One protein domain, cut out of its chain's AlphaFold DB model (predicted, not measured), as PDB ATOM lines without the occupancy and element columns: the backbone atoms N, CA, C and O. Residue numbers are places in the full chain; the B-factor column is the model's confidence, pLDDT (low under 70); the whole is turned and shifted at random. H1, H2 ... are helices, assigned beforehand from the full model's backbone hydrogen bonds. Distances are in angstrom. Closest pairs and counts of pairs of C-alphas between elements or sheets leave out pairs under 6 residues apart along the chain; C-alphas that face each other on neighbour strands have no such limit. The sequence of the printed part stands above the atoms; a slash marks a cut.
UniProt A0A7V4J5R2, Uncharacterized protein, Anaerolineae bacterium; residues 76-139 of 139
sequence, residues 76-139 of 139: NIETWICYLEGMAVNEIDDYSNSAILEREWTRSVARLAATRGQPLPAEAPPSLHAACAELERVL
ATOM      1  N   ASN A  76      38.332  34.202 -35.403       70.81
ATOM      2  CA  ASN A  76      37.309  33.273 -35.874       70.81
ATOM      3  C   ASN A  76      35.909  33.863 -35.604       70.81
ATOM      4  O   ASN A  76      35.626  34.295 -34.478       70.81
ATOM      5  N   ILE A  77      34.999  33.815 -36.585       73.19
ATOM      6  CA  ILE A  77      33.576  34.193 -36.422       73.19
ATOM      7  C   ILE A  77      32.860  33.300 -35.392       73.19
ATOM      8  O   ILE A  77      31.902  33.701 -34.726       73.19
ATOM      9  N   GLU A  78      33.394  32.100 -35.194       76.44
ATOM     10  CA  GLU A  78      33.001  31.093 -34.220       76.44
ATOM     11  C   GLU A  78      33.048  31.633 -32.784       76.44
ATOM     12  O   GLU A  78      32.215  31.259 -31.958       76.44
ATOM     13  N   THR A  79      33.959  32.570 -32.496       78.94
ATOM     14  CA  THR A  79      34.048  33.253 -31.195       78.94
ATOM     15  C   THR A  79      32.766  34.030 -30.895       78.94
ATOM     16  O   THR A  79      32.240  33.966 -29.783       78.94
ATOM     17  N   TRP A  80      32.216  34.733 -31.890       80.25
ATOM     18  CA  TRP A  80      30.961  35.473 -31.731       80.25
ATOM     19  C   TRP A  80      29.782  34.527 -31.541       80.25
ATOM     20  O   TRP A  80      28.934  34.771 -30.689       80.25
ATOM     21  N   ILE A  81      29.740  33.424 -32.290       77.56
ATOM     22  CA  ILE A  81      28.689  32.406 -32.155       77.56
ATOM     23  C   ILE A  81      28.707  31.806 -30.743       77.56
ATOM     24  O   ILE A  81      27.670  31.739 -30.085       77.56
ATOM     25  N   CYS A  82      29.888  31.448 -30.240       78.38
ATOM     26  CA  CYS A  82      30.075  30.938 -28.885       78.38
ATOM     27  C   CYS A  82      29.585  31.929 -27.814       78.38
ATOM     28  O   CYS A  82      28.863  31.531 -26.896       78.38
ATOM     29  N   TYR A  83      29.918  33.218 -27.959       81.25
ATOM     30  CA  TYR A  83      29.405  34.275 -27.081       81.25
ATOM     31  C   TYR A  83      27.875  34.363 -27.121       81.25
ATOM     32  O   TYR A  83      27.218  34.375 -26.082       81.25
ATOM     33  N   LEU A  84      27.291  34.384 -28.323       78.31
ATOM     34  CA  LEU A  84      25.848  34.528 -28.528       78.31
ATOM     35  C   LEU A  84      25.052  33.336 -27.989       78.31
ATOM     36  O   LEU A  84      23.899  33.502 -27.588       78.31
ATOM     37  N   GLU A  85      25.649  32.147 -27.921       77.44
ATOM     38  CA  GLU A  85      25.054  30.986 -27.251       77.44
ATOM     39  C   GLU A  85      25.134  31.059 -25.713       77.44
ATOM     40  O   GLU A  85      24.432  30.311 -25.032       77.44
ATOM     41  N   GLY A  86      25.870  32.029 -25.161       76.56
ATOM     42  CA  GLY A  86      25.970  32.312 -23.728       76.56
ATOM     43  C   GLY A  86      27.262  31.820 -23.077       76.56
ATOM     44  O   GLY A  86      27.318  31.722 -21.852       76.56
ATOM     45  N   MET A  87      28.289  31.484 -23.863       78.25
ATOM     46  CA  MET A  87      29.593  31.127 -23.310       78.25
ATOM     47  C   MET A  87      30.420  32.367 -22.977       78.25
ATOM     48  O   MET A  87      30.431  33.349 -23.719       78.25
ATOM     49  N   ALA A  88      31.184  32.280 -21.890       79.88
ATOM     50  CA  ALA A  88      32.281  33.202 -21.653       79.88
ATOM     51  C   ALA A  88      33.394  32.895 -22.664       79.88
ATOM     52  O   ALA A  88      33.962  31.801 -22.657       79.88
ATOM     53  N   VAL A  89      33.674  33.848 -23.548       82.62
ATOM     54  CA  VAL A  89      34.712  33.727 -24.574       82.62
ATOM     55  C   VAL A  89      35.699  34.875 -24.461       82.62
ATOM     56  O   VAL A  89      35.384  35.934 -23.922       82.62
ATOM     57  N   ASN A  90      36.885  34.679 -25.014       79.88
ATOM     58  CA  ASN A  90      37.866  35.736 -25.197       79.88
ATOM     59  C   ASN A  90      38.374  35.720 -26.647       79.88
ATOM     60  O   ASN A  90      38.236  34.730 -27.354       79.88
ATOM     61  N   GLU A  91      38.980  36.810 -27.108       74.94
ATOM     62  CA  GLU A  91      39.515  36.903 -28.478       74.94
ATOM     63  C   GLU A  91      40.970  36.398 -28.592       74.94
ATOM     64  O   GLU A  91      41.737  36.855 -29.449       74.94
ATOM     65  N   ILE A  92      41.380  35.513 -27.677       76.56
ATOM     66  CA  ILE A  92      42.717  34.911 -27.597       76.56
ATOM     67  C   ILE A  92      42.643  33.401 -27.828       76.56
ATOM     68  O   ILE A  92      43.554  32.855 -28.440       76.56
ATOM     69  N   ASP A  93      41.592  32.721 -27.391       77.25
ATOM     70  CA  ASP A  93      41.436  31.281 -27.567       77.25
ATOM     71  C   ASP A  93      40.885  30.928 -28.957       77.25
ATOM     72  O   ASP A  93      40.337  31.762 -29.679       77.25
ATOM     73  N   ASP A  94      41.102  29.681 -29.374       74.50
ATOM     74  CA  ASP A  94      40.615  29.158 -30.651       74.50
ATOM     75  C   ASP A  94      39.332  28.341 -30.444       74.50
ATOM     76  O   ASP A  94      39.350  27.282 -29.816       74.50
ATOM     77  N   TYR A  95      38.223  28.837 -30.997       73.44
ATOM     78  CA  TYR A  95      36.899  28.214 -30.922       73.44
ATOM     79  C   TYR A  95      36.469  27.510 -32.223       73.44
ATOM     80  O   TYR A  95      35.323  27.059 -32.316       73.44
ATOM     81  N   SER A  96      37.370  27.373 -33.207       68.06
ATOM     82  CA  SER A  96      37.082  26.775 -34.527       68.06
ATOM     83  C   SER A  96      36.652  25.304 -34.481       68.06
ATOM     84  O   SER A  96      35.977  24.835 -35.389       68.06
ATOM     85  N   ASN A  97      36.990  24.582 -33.410       65.88
ATOM     86  CA  ASN A  97      36.588  23.187 -33.185       65.88
ATOM     87  C   ASN A  97      35.517  23.042 -32.094       65.88
ATOM     88  O   ASN A  97      35.363  21.969 -31.506       65.88
ATOM     89  N   SER A  98      34.801  24.115 -31.753       63.69
ATOM     90  CA  SER A  98      33.742  24.007 -30.754       63.69
ATOM     91  C   SER A  98      32.577  23.177 -31.307       63.69
ATOM     92  O   SER A  98      32.048  23.453 -32.380       63.69
ATOM     93  N   ALA A  99      32.115  22.185 -30.538       62.91
ATOM     94  CA  ALA A  99      30.930  21.377 -30.867       62.91
ATOM     95  C   ALA A  99      29.641  22.220 -31.032       62.91
ATOM     96  O   ALA A  99      28.601  21.730 -31.460       62.91
ATOM     97  N   ILE A 100      29.701  23.510 -30.688       61.16
ATOM     98  CA  ILE A 100      28.643  24.498 -30.906       61.16
ATOM     99  C   ILE A 100      28.464  24.825 -32.390       61.16
ATOM    100  O   ILE A 100      27.356  25.156 -32.789       61.16
ATOM    101  N   LEU A 101      29.497  24.668 -33.218       59.84
ATOM    102  CA  LEU A 101      29.406  24.887 -34.666       59.84
ATOM    103  C   LEU A 101      28.607  23.803 -35.386       59.84
ATOM    104  O   LEU A 101      28.131  24.030 -36.492       59.84
ATOM    105  N   GLU A 102      28.413  22.650 -34.743       55.47
ATOM    106  CA  GLU A 102      27.488  21.616 -35.213       55.47
ATOM    107  C   GLU A 102      26.022  21.961 -34.887       55.47
ATOM    108  O   GLU A 102      25.105  21.299 -35.375       55.47
ATOM    109  N   ARG A 103      25.772  22.991 -34.063       56.31
ATOM    110  CA  ARG A 103      24.426  23.459 -33.704       56.31
ATOM    111  C   ARG A 103      24.000  24.638 -34.574       56.31
ATOM    112  O   ARG A 103      24.799  25.472 -34.977       56.31
ATOM    113  N   GLU A 104      22.698  24.698 -34.846       58.97
ATOM    114  CA  GLU A 104      22.101  25.625 -35.808       58.97
ATOM    115  C   GLU A 104      22.421  27.108 -35.542       58.97
ATOM    116  O   GLU A 104      21.842  27.743 -34.654       58.97
ATOM    117  N   TRP A 105      23.262  27.689 -36.407       61.47
ATOM    118  CA  TRP A 105      23.621  29.115 -36.444       61.47
ATOM    119  C   TRP A 105      22.424  30.072 -36.480       61.47
ATOM    120  O   TRP A 105      22.533  31.231 -36.073       61.47
ATOM    121  N   THR A 106      21.263  29.596 -36.929       62.94
ATOM    122  CA  THR A 106      20.013  30.358 -37.020       62.94
ATOM    123  C   THR A 106      19.641  31.022 -35.693       62.94
ATOM    124  O   THR A 106      19.202  32.174 -35.676       62.94
ATOM    125  N   ARG A 107      19.850  30.334 -34.560       66.75
ATOM    126  CA  ARG A 107      19.541  30.883 -33.231       66.75
ATOM    127  C   ARG A 107      20.499  32.008 -32.844       66.75
ATOM    128  O   ARG A 107      20.049  33.033 -32.329       66.75
ATOM    129  N   SER A 108      21.791  31.833 -33.092       63.41
ATOM    130  CA  SER A 108      22.815  32.812 -32.727       63.41
ATOM    131  C   SER A 108      22.657  34.097 -33.548       63.41
ATOM    132  O   SER A 108      22.684  35.192 -32.990       63.41
ATOM    133  N   VAL A 109      22.360  33.981 -34.847       66.44
ATOM    134  CA  VAL A 109      22.056  35.137 -35.711       66.44
ATOM    135  C   VAL A 109      20.784  35.857 -35.253       66.44
ATOM    136  O   VAL A 109      20.761  37.086 -35.194       66.44
ATOM    137  N   ALA A 110      19.738  35.121 -34.857       67.06
ATOM    138  CA  ALA A 110      18.523  35.723 -34.306       67.06
ATOM    139  C   ALA A 110      18.788  36.484 -32.993       67.06
ATOM    140  O   ALA A 110      18.206  37.545 -32.776       67.06
ATOM    141  N   ARG A 111      19.690  35.987 -32.135       67.62
ATOM    142  CA  ARG A 111      20.115  36.691 -30.912       67.62
ATOM    143  C   ARG A 111      20.887  37.970 -31.221       67.62
ATOM    144  O   ARG A 111      20.595  38.991 -30.609       67.62
ATOM    145  N   LEU A 112      21.791  37.941 -32.201       67.62
ATOM    146  CA  LEU A 112      22.496  39.145 -32.653       67.62
ATOM    147  C   LEU A 112      21.521  40.196 -33.208       67.62
ATOM    148  O   LEU A 112      21.613  41.381 -32.889       67.62
ATOM    149  N   ALA A 113      20.536  39.759 -33.996       66.19
ATOM    150  CA  ALA A 113      19.478  40.636 -34.488       66.19
ATOM    151  C   ALA A 113      18.607  41.194 -33.347       66.19
ATOM    152  O   ALA A 113      18.158  42.336 -33.420       66.19
ATOM    153  N   ALA A 114      18.390  40.418 -32.281       66.25
ATOM    154  CA  ALA A 114      17.644  40.847 -31.100       66.25
ATOM    155  C   ALA A 114      18.422  41.834 -30.211       66.25
ATOM    156  O   ALA A 114      17.797  42.651 -29.543       66.25
ATOM    157  N   THR A 115      19.759  41.818 -30.236       64.06
ATOM    158  CA  THR A 115      20.597  42.825 -29.553       64.06
ATOM    159  C   THR A 115      20.628  44.186 -30.261       64.06
ATOM    160  O   THR A 115      21.300  45.109 -29.808       64.06
ATOM    161  N   ARG A 116      19.887  44.350 -31.364       63.09
ATOM    162  CA  ARG A 116      19.773  45.618 -32.092       63.09
ATOM    163  C   ARG A 116      19.273  46.745 -31.183       63.09
ATOM    164  O   ARG A 116      18.253  46.609 -30.511       63.09
ATOM    165  N   GLY A 117      19.972  47.882 -31.208       61.72
ATOM    166  CA  GLY A 117      19.624  49.065 -30.415       61.72
ATOM    167  C   GLY A 117      19.835  48.917 -28.903       61.72
ATOM    168  O   GLY A 117      19.487  49.832 -28.158       61.72
ATOM    169  N   GLN A 118      20.400  47.798 -28.437       66.88
ATOM    170  CA  GLN A 118      20.776  47.596 -27.041       66.88
ATOM    171  C   GLN A 118      22.304  47.573 -26.920       66.88
ATOM    172  O   GLN A 118      22.967  46.921 -27.727       66.88
ATOM    173  N   PRO A 119      22.890  48.270 -25.930       67.00
ATOM    174  CA  PRO A 119      24.316  48.162 -25.687       67.00
ATOM    175  C   PRO A 119      24.645  46.723 -25.296       67.00
ATOM    176  O   PRO A 119      24.040  46.169 -24.374       67.00
ATOM    177  N   LEU A 120      25.603  46.122 -26.003       74.56
ATOM    178  CA  LEU A 120      26.161  44.842 -25.592       74.56
ATOM    179  C   LEU A 120      26.799  44.983 -24.196       74.56
ATOM    180  O   LEU A 120      27.311  46.056 -23.857       74.56
ATOM    181  N   PRO A 121      26.769  43.924 -23.368       79.31
ATOM    182  CA  PRO A 121      27.499  43.911 -22.107       79.31
ATOM    183  C   PRO A 121      28.987  44.198 -22.332       79.31
ATOM    184  O   PRO A 121      29.557  43.715 -23.304       79.31
ATOM    185  N   ALA A 122      29.639  44.894 -21.395       76.38
ATOM    186  CA  ALA A 122      31.071  45.220 -21.488       76.38
ATOM    187  C   ALA A 122      31.984  43.983 -21.639       76.38
ATOM    188  O   ALA A 122      33.078  44.082 -22.180       76.38
ATOM    189  N   GLU A 123      31.505  42.821 -21.187       78.56
ATOM    190  CA  GLU A 123      32.154  41.510 -21.306       78.56
ATOM    191  C   GLU A 123      32.099  40.929 -22.735       78.56
ATOM    192  O   GLU A 123      32.713  39.900 -23.011       78.56
ATOM    193  N   ALA A 124      31.320  41.524 -23.648       79.81
ATOM    194  CA  ALA A 124      31.221  41.032 -25.016       79.81
ATOM    195  C   ALA A 124      32.541  41.247 -25.777       79.81
ATOM    196  O   ALA A 124      33.258  42.219 -25.514       79.81
ATOM    197  N   PRO A 125      32.855  40.394 -26.769       80.81
ATOM    198  CA  PRO A 125      34.068  40.545 -27.562       80.81
ATOM    199  C   PRO A 125      34.207  41.970 -28.134       80.81
ATOM    200  O   PRO A 125      33.249  42.489 -28.717       80.81
ATOM    201  N   PRO A 126      35.368  42.636 -27.993       82.31
ATOM    202  CA  PRO A 126      35.601  43.961 -28.572       82.31
ATOM    203  C   PRO A 126      35.300  44.053 -30.076       82.31
ATOM    204  O   PRO A 126      34.730  45.041 -30.536       82.31
ATOM    205  N   SER A 127      35.614  43.010 -30.848       79.25
ATOM    206  CA  SER A 127      35.276  42.939 -32.275       79.25
ATOM    207  C   SER A 127      33.766  42.865 -32.526       79.25
ATOM    208  O   SER A 127      33.290  43.409 -33.522       79.25
ATOM    209  N   LEU A 128      32.996  42.272 -31.606       80.81
ATOM    210  CA  LEU A 128      31.536  42.235 -31.686       80.81
ATOM    211  C   LEU A 128      30.922  43.610 -31.376       80.81
ATOM    212  O   LEU A 128      29.985  44.033 -32.050       80.81
ATOM    213  N   HIS A 129      31.492  44.357 -30.428       82.00
ATOM    214  CA  HIS A 129      31.110  45.754 -30.205       82.00
ATOM    215  C   HIS A 129      31.339  46.615 -31.457       82.00
ATOM    216  O   HIS A 129      30.456  47.379 -31.853       82.00
ATOM    217  N   ALA A 130      32.494  46.463 -32.114       81.62
ATOM    218  CA  ALA A 130      32.786  47.158 -33.367       81.62
ATOM    219  C   ALA A 130      31.806  46.760 -34.487       81.62
ATOM    220  O   ALA A 130      31.322  47.619 -35.224       81.62
ATOM    221  N   ALA A 131      31.453  45.476 -34.570       82.31
ATOM    222  CA  ALA A 131      30.467  44.968 -35.518       82.31
ATOM    223  C   ALA A 131      29.076  45.587 -35.326       82.31
ATOM    224  O   ALA A 131      28.416  45.903 -36.312       82.31
ATOM    225  N   CYS A 132      28.630  45.808 -34.086       80.31
ATOM    226  CA  CYS A 132      27.359  46.491 -33.828       80.31
ATOM    227  C   CYS A 132      27.356  47.927 -34.370       80.31
ATOM    228  O   CYS A 132      26.379  48.334 -34.995       80.31
ATOM    229  N   ALA A 133      28.451  48.672 -34.199       80.75
ATOM    230  CA  ALA A 133      28.567  50.016 -34.765       80.75
ATOM    231  C   ALA A 133      28.529  49.996 -36.302       80.75
ATOM    232  O   ALA A 133      27.918  50.864 -36.915       80.75
ATOM    233  N   GLU A 134      29.145  48.993 -36.929       84.00
ATOM    234  CA  GLU A 134      29.157  48.820 -38.387       84.00
ATOM    235  C   GLU A 134      27.796  48.342 -38.930       84.00
ATOM    236  O   GLU A 134      27.405  48.726 -40.034       84.00
ATOM    237  N   LEU A 135      27.029  47.583 -38.137       80.00
ATOM    238  CA  LEU A 135      25.660  47.174 -38.458       80.00
ATOM    239  C   LEU A 135      24.707  48.375 -38.536       80.00
ATOM    240  O   LEU A 135      23.922  48.463 -39.476       80.00
ATOM    241  N   GLU A 136      24.812  49.331 -37.611       79.75
ATOM    242  CA  GLU A 136      24.013  50.568 -37.652       79.75
ATOM    243  C   GLU A 136      24.291  51.415 -38.908       79.75
ATOM    244  O   GLU A 136      23.448  52.207 -39.315       79.75
ATOM    245  N   ARG A 137      25.443  51.237 -39.573       81.50
ATOM    246  CA  ARG A 137      25.771  51.967 -40.812       81.50
ATOM    247  C   ARG A 137      25.086  51.387 -42.041       81.50
ATOM    248  O   ARG A 137      24.903  52.107 -43.017       81.50
ATOM    249  N   VAL A 138      24.780  50.090 -42.047       81.44
ATOM    250  CA  VAL A 138      24.201  49.403 -43.218       81.44
ATOM    251  C   VAL A 138      22.677  49.306 -43.177       81.44
ATOM    252  O   VAL A 138      22.074  48.969 -44.198       81.44
ATOM    253  N   LEU A 139      22.073  49.601 -42.024       73.00
ATOM    254  CA  LEU A 139      20.625  49.663 -41.808       73.00
ATOM    255  C   LEU A 139      20.043  51.032 -42.205       73.00
ATOM    256  O   LEU A 139      18.851  51.042 -42.589       73.00
TER     257      LEU A 139
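AT A GLANCE: This is residues 76 to 139 of the 139 residues of an uncharacterized protein of Anaerolineae bacterium (UniProt A0A7V4J5R2). The longest helix, H4, lies at one end of the domain and the short helix H2 at the other, with H1 between them and H3 to one side of H1. H2, H3, the link of residues 115 to 125 and H4 make an open arc round H1. The printed part has 64 residues with four named helices, H1, H2, H3 and H4 along the chain, and no named strand; its class is all helix. It is compact, with a radius of gyration of the C-alphas of 11.6 A, and spans 31 by 24 by 18 A.

HOW THE PARTS SIT: H4, residues 126 to 138, is close to but not clearly touching H1, residues 77 to 84. Their closest C-alphas, of Leu 128 and Trp 80, are 6.8 A apart, and their lines are about perpendicular at 86 degrees. H1 touches H3, residues 105 to 114, at a steep tilt of 63 degrees, the same way; their closest C-alphas, of Leu 84 and Ser 108, are 5.5 A apart. H1 and H2, residues 99 to 102, only just touch, with 3 pairs of C-alphas within 8 A; the closest, of Cys 82 and Ile 100, are 6.9 A apart. H2 and H3 meet only through their link. H4 is apart from H2 and H3. In H1 and H3 every O i to N i+4 pair is within hydrogen-bond range, in H4 7 of 9 are, and H2 is too short for such a pair.

IN THESE COORDINATES: H4 runs 19.3 A to C-alpha 138 at (24.201, 49.403, -43.218). H3 is 14.2 A long, H2 5.5 A, and H1 11.1 A from C-alpha 77 at (33.576, 34.193, -36.422).

THE WHOLE: The two C-alphas farthest apart, of Ala 99 and Arg 137, are 32.6 A apart. The printed part has no cut. The links H1 to H2 and H3 to H4 are long, with 14 and 11 residues; H2 to H3 is tight. Mean pLDDT of the printed part is 73.1; residues 96 to 119 are under 70.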